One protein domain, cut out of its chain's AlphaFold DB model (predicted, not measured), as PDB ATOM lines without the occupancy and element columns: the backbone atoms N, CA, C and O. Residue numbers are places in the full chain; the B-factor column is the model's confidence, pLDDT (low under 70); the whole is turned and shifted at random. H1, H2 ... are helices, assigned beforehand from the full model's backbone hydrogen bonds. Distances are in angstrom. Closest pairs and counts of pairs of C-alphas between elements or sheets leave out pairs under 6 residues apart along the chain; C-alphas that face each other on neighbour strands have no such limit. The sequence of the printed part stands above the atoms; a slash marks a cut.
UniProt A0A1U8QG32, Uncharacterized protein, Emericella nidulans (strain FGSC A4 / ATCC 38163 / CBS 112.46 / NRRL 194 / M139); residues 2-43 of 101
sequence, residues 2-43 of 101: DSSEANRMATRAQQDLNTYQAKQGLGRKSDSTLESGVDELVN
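This is residues 2 to 43 of the 101 residues of an uncharacterized protein of Emericella nidulans (strain FGSC A4 / ATCC 38163 / CBS 112.46 / NRRL 194 / M139) (UniProt A0A1U8QG32). A long helix, H1, makes one arm of a wide, open V. The short helix H2 sits at the corner, residues 25 to 31 run along the other arm to the short helix H3, and the last helix, H4, folds back into the open side without reaching H1. The printed part has 42 residues with four named helices, H1, H2, H3 and H4 in that order, and no named strand; its class is all helix. The whole is only just loose, close to extended, with a radius of gyration of the C-alphas of 13.4 A, and it is elongated, spanning 39 by 21 by 12 A.

H1 is the longest helix, residues 3 to 18, and measures 22.6 A from C-alpha 3 at (28.026, 61.788, 7.279) to C-alpha 18 at (15.594, 47.311, -4.737). H2 holds residues 20 to 24 and measures 6.1 A. H3 holds residues 32 to 36 and measures 5.9 A. H4 holds residues 40 to 43 and measures 6.0 A, ending at C-alpha 43 at (8.446, 47.781, 13.519).

H1 touches no helix. It is close to H2 but not clearly touching it, with 2 pairs of C-alphas within 8 A; the closest are those of Leu 17 and Lys 23, 6.8 A apart. H2 and H3 are apart, with no C-alpha of the one within 8 A of the other. H3 and H4 are close but not clearly touching, with 2 pairs of C-alphas within 8 A; their closest C-alphas, those of Ser 32 and Glu 40, are 6.3 A apart. H1 is apart from H3 and from H4, and H2 is apart from H4. In H1, H2 and H3 every pair of O i and N i+4 is within hydrogen-bond range; H4, with 4 residues, is too short for such a pair, and its one pair of O i and N i+3 is within range.

The two C-alphas farthest apart are those of Asp 2 and Glu 35, at 39.7 A, while the first and last printed C-alphas, those of Asp 2 and Asn 43, are 24.2 A apart. Residues 2 to 27, of which 3 to 18 belong to H1 and 20 to 24 to H2, stand free: no C-alpha 8 or more residues away along the chain lies within 10 A of theirs. The links from H1 to H2, of 1 residue, and from H3 to H4, of 3 residues, are tight, and the link from H2 to H3, of 7 residues, is short; no link is long. The printed part has no cut. The mean pLDDT of the printed part is 86.8, and no printed residue is under 70.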
ATOM      1  N   ASP A   2      27.324  60.980  11.981       83.31
ATOM      2  CA  ASP A   2      28.454  61.192  11.081       83.31
ATOM      3  C   ASP A   2      27.993  61.008   9.622       83.31
ATOM      4  O   ASP A   2      27.196  60.113   9.327       83.31
ATOM      5  N   SER A   3      28.464  61.836   8.686       82.31
ATOM      6  CA  SER A   3      28.026  61.788   7.279       82.31
ATOM      7  C   SER A   3      28.294  60.421   6.629       82.31
ATOM      8  O   SER A   3      27.535  59.972   5.771       82.31
ATOM      9  N   SER A   4      29.334  59.712   7.077       88.62
ATOM     10  CA  SER A   4      29.637  58.336   6.652       88.62
ATOM     11  C   SER A   4      28.578  57.319   7.100       88.62
ATOM     12  O   SER A   4      28.259  56.366   6.385       88.62
ATOM     13  N   GLU A   5      28.007  57.496   8.289       89.25
ATOM     14  CA  GLU A   5      26.943  56.642   8.815       89.25
ATOM     15  C   GLU A   5      25.631  56.850   8.052       89.25
ATOM     16  O   GLU A   5      25.011  55.876   7.622       89.25
ATOM     17  N   ALA A   6      25.275  58.109   7.780       88.06
ATOM     18  CA  ALA A   6      24.105  58.455   6.974       88.06
ATOM     19  C   ALA A   6      24.189  57.858   5.558       88.06
ATOM     20  O   ALA A   6      23.233  57.244   5.085       88.06
ATOM     21  N   ASN A   7      25.357  57.937   4.911       92.94
ATOM     22  CA  ASN A   7      25.564  57.349   3.584       92.94
ATOM     23  C   ASN A   7      25.436  55.815   3.593       92.94
ATOM     24  O   ASN A   7      24.863  55.228   2.670       92.94
ATOM     25  N   ARG A   8      25.922  55.142   4.646       91.00
ATOM     26  CA  ARG A   8      25.764  53.686   4.801       91.00
ATOM     27  C   ARG A   8      24.305  53.294   5.016       91.00
ATOM     28  O   ARG A   8      23.849  52.323   4.414       91.00
ATOM     29  N   MET A   9      23.576  54.049   5.833       88.69
ATOM     30  CA  MET A   9      22.144  53.850   6.050       88.69
ATOM     31  C   MET A   9      21.357  54.034   4.747       88.69
ATOM     32  O   MET A   9      20.587  53.152   4.376       88.69
ATOM     33  N   ALA A  10      21.628  55.108   4.000       89.62
ATOM     34  CA  ALA A  10      21.014  55.364   2.700       89.62
ATOM     35  C   ALA A  10      21.291  54.231   1.696       89.62
ATOM     36  O   ALA A  10      20.375  53.749   1.031       89.62
ATOM     37  N   THR A  11      22.532  53.739   1.642       93.38
ATOM     38  CA  THR A  11      22.908  52.615   0.767       93.38
ATOM     39  C   THR A  11      22.131  51.342   1.111       93.38
ATOM     40  O   THR A  11      21.615  50.668   0.220       93.38
ATOM     41  N   ARG A  12      22.011  51.010   2.404       89.69
ATOM     42  CA  ARG A  12      21.245  49.839   2.864       89.69
ATOM     43  C   ARG A  12      19.756  49.978   2.553       89.69
ATOM     44  O   ARG A  12      19.163  49.037   2.038       89.69
ATOM     45  N   ALA A  13      19.177  51.154   2.792       88.56
ATOM     46  CA  ALA A  13      17.783  51.437   2.459       88.56
ATOM     47  C   ALA A  13      17.522  51.288   0.949       88.56
ATOM     48  O   ALA A  13      16.547  50.661   0.537       88.56
ATOM     49  N   GLN A  14      18.436  51.784   0.109       90.12
ATOM     50  CA  GLN A  14      18.347  51.621  -1.341       90.12
ATOM     51  C   GLN A  14      18.396  50.145  -1.760       90.12
ATOM     52  O   GLN A  14      17.688  49.753  -2.688       90.12
ATOM     53  N   GLN A  15      19.223  49.325  -1.108       92.06
ATOM     54  CA  GLN A  15      19.298  47.888  -1.378       92.06
ATOM     55  C   GLN A  15      18.010  47.162  -0.976       92.06
ATOM     56  O   GLN A  15      17.488  46.397  -1.785       92.06
ATOM     57  N   ASP A  16      17.472  47.440   0.215       87.94
ATOM     58  CA  ASP A  16      16.239  46.823   0.725       87.94
ATOM     59  C   ASP A  16      15.042  47.097  -0.209       87.94
ATOM     60  O   ASP A  16      14.348  46.167  -0.634       87.94
ATOM     61  N   LEU A  17      14.890  48.351  -0.655       87.69
ATOM     62  CA  LEU A  17      13.869  48.760  -1.631       87.69
ATOM     63  C   LEU A  17      14.056  48.128  -3.015       87.69
ATOM     64  O   LEU A  17      13.090  47.920  -3.749       87.69
ATOM     65  N   ASN A  18      15.299  47.836  -3.407       92.56
ATOM     66  CA  ASN A  18      15.594  47.311  -4.737       92.56
ATOM     67  C   ASN A  18      15.446  45.799  -4.875       92.56
ATOM     68  O   ASN A  18      15.527  45.299  -6.005       92.56
ATOM     69  N   THR A  19      15.197  45.088  -3.777       90.75
ATOM     70  CA  THR A  19      14.927  43.653  -3.812       90.75
ATOM     71  C   THR A  19      13.674  43.345  -4.637       90.75
ATOM     72  O   THR A  19      12.708  44.110  -4.674       90.75
ATOM     73  N   TYR A  20      13.677  42.200  -5.324       90.69
ATOM     74  CA  TYR A  20      12.524  41.756  -6.114       90.69
ATOM     75  C   TYR A  20      11.266  41.605  -5.246       90.69
ATOM     76  O   TYR A  20      10.180  42.008  -5.647       90.69
ATOM     77  N   GLN A  21      11.437  41.087  -4.029       89.38
ATOM     78  CA  GLN A  21      10.375  40.938  -3.040       89.38
ATOM     79  C   GLN A  21       9.729  42.278  -2.674       89.38
ATOM     80  O   GLN A  21       8.516  42.407  -2.810       89.38
ATOM     81  N   ALA A  22      10.522  43.293  -2.310       86.44
ATOM     82  CA  ALA A  22      10.001  44.622  -1.990       86.44
ATOM     83  C   ALA A  22       9.268  45.254  -3.184       86.44
ATOM     84  O   ALA A  22       8.168  45.777  -3.025       86.44
ATOM     85  N   LYS A  23       9.832  45.135  -4.392       89.00
ATOM     86  CA  LYS A  23       9.235  45.679  -5.624       89.00
ATOM     87  C   LYS A  23       7.904  45.036  -5.995       89.00
ATOM     88  O   LYS A  23       7.006  45.725  -6.461       89.00
ATOM     89  N   GLN A  24       7.790  43.724  -5.823       88.81
ATOM     90  CA  GLN A  24       6.573  42.976  -6.145       88.81
ATOM     91  C   GLN A  24       5.606  42.886  -4.957       88.81
ATOM     92  O   GLN A  24       4.543  42.281  -5.068       88.81
ATOM     93  N   GLY A  25       5.978  43.441  -3.799       83.19
ATOM     94  CA  GLY A  25       5.214  43.304  -2.561       83.19
ATOM     95  C   GLY A  25       5.106  41.859  -2.058       83.19
ATOM     96  O   GLY A  25       4.186  41.558  -1.297       83.19
ATOM     97  N   LEU A  26       6.018  40.982  -2.482       80.88
ATOM     98  CA  LEU A  26       6.079  39.569  -2.113       80.88
ATOM     99  C   LEU A  26       6.868  39.406  -0.810       80.88
ATOM    100  O   LEU A  26       7.908  40.033  -0.631       80.88
ATOM    101  N   GLY A  27       6.418  38.530   0.083       82.62
ATOM    102  CA  GLY A  27       7.102  38.262   1.349       82.62
ATOM    103  C   GLY A  27       6.133  37.904   2.467       82.62
ATOM    104  O   GLY A  27       4.917  37.952   2.293       82.62
ATOM    105  N   ARG A  28       6.684  37.531   3.625       81.62
ATOM    106  CA  ARG A  28       5.895  37.363   4.849       81.62
ATOM    107  C   ARG A  28       5.474  38.742   5.343       81.62
ATOM    108  O   ARG A  28       6.342  39.563   5.614       81.62
ATOM    109  N   LYS A  29       4.168  38.955   5.457       83.38
ATOM    110  CA  LYS A  29       3.548  40.148   6.043       83.38
ATOM    111  C   LYS A  29       2.751  39.732   7.275       83.38
ATOM    112  O   LYS A  29       2.399  38.554   7.370       83.38
ATOM    113  N   SER A  30       2.498  40.645   8.209       84.44
ATOM    114  CA  SER A  30       1.560  40.344   9.297       84.44
ATOM    115  C   SER A  30       0.127  40.272   8.769       84.44
ATOM    116  O   SER A  30      -0.210  40.870   7.739       84.44
ATOM    117  N   ASP A  31      -0.725  39.591   9.529       85.00
ATOM    118  CA  ASP A  31      -2.174  39.562   9.361       85.00
ATOM    119  C   ASP A  31      -2.775  40.983   9.383       85.00
ATOM    120  O   ASP A  31      -3.771  41.237   8.704       85.00
ATOM    121  N   SER A  32      -2.105  41.947  10.038       83.12
ATOM    122  CA  SER A  32      -2.465  43.376  10.014       83.12
ATOM    123  C   SER A  32      -2.573  43.945   8.592       83.12
ATOM    124  O   SER A  32      -3.378  44.844   8.329       83.12
ATOM    125  N   THR A  33      -1.794  43.395   7.651       85.88
ATOM    126  CA  THR A  33      -1.792  43.839   6.254       85.88
ATOM    127  C   THR A  33      -3.093  43.469   5.554       85.88
ATOM    128  O   THR A  33      -3.558  44.218   4.699       85.88
ATOM    129  N   LEU A  34      -3.692  42.329   5.906       83.94
ATOM    130  CA  LEU A  34      -4.959  41.893   5.321       83.94
ATOM    131  C   LEU A  34      -6.133  42.716   5.857       83.94
ATOM    132  O   LEU A  34      -7.056  43.014   5.105       83.94
ATOM    133  N   GLU A  35      -6.087  43.097   7.134       81.88
ATOM    134  CA  GLU A  35      -7.146  43.875   7.784       81.88
ATOM    135  C   GLU A  35      -7.119  45.359   7.390       81.88
ATOM    136  O   GLU A  35      -8.163  45.956   7.135       81.88
ATOM    137  N   SER A  36      -5.928  45.964   7.343       81.75
ATOM    138  CA  SER A  36      -5.768  47.425   7.278       81.75
ATOM    139  C   SER A  36      -4.906  47.927   6.118       81.75
ATOM    140  O   SER A  36      -4.830  49.130   5.883       81.75
ATOM    141  N   GLY A  37      -4.219  47.031   5.405       83.56
ATOM    142  CA  GLY A  37      -3.187  47.399   4.431       83.56
ATOM    143  C   GLY A  37      -1.860  47.849   5.057       83.56
ATOM    144  O   GLY A  37      -0.904  48.091   4.320       83.56
ATOM    145  N   VAL A  38      -1.774  47.931   6.389       84.19
ATOM    146  CA  VAL A  38      -0.572  48.317   7.140       84.19
ATOM    147  C   VAL A  38       0.124  47.068   7.676       84.19
ATOM    148  O   VAL A  38      -0.509  46.233   8.318       84.19
ATOM    149  N   ASP A  39       1.429  46.933   7.437       86.81
ATOM    150  CA  ASP A  39       2.229  45.805   7.929       86.81
ATOM    151  C   ASP A  39       2.950  46.168   9.234       86.81
ATOM    152  O   ASP A  39       3.968  46.862   9.216       86.81
ATOM    153  N   GLU A  40       2.456  45.675  10.373       86.31
ATOM    154  CA  GLU A  40       3.076  45.907  11.689       86.31
ATOM    155  C   GLU A  40       4.480  45.285  11.808       86.31
ATOM    156  O   GLU A  40       5.274  45.693  12.658       86.31
ATOM    157  N   LEU A  41       4.835  44.316  10.944       85.94
ATOM    158  CA  LEU A  41       6.172  43.711  10.949       85.94
ATOM    159  C   LEU A  41       7.269  44.729  10.675       85.94
ATOM    160  O   LEU A  41       8.426  44.483  11.024       85.94
ATOM    161  N   VAL A  42       6.918  45.868  10.076       84.50
ATOM    162  CA  VAL A  42       7.858  46.945   9.804       84.50
ATOM    163  C   VAL A  42       8.510  47.482  11.082       84.50
ATOM    164  O   VAL A  42       9.668  47.893  11.027       84.50
ATOM    165  N   ASN A  43       7.852  47.371  12.244       83.75
ATOM    166  CA  ASN A  43       8.446  47.781  13.519       83.75
ATOM    167  C   ASN A  43       9.724  46.992  13.848       83.75
ATOM    168  O   ASN A  43      10.624  47.493  14.507       83.75
TER     169      ASN A  43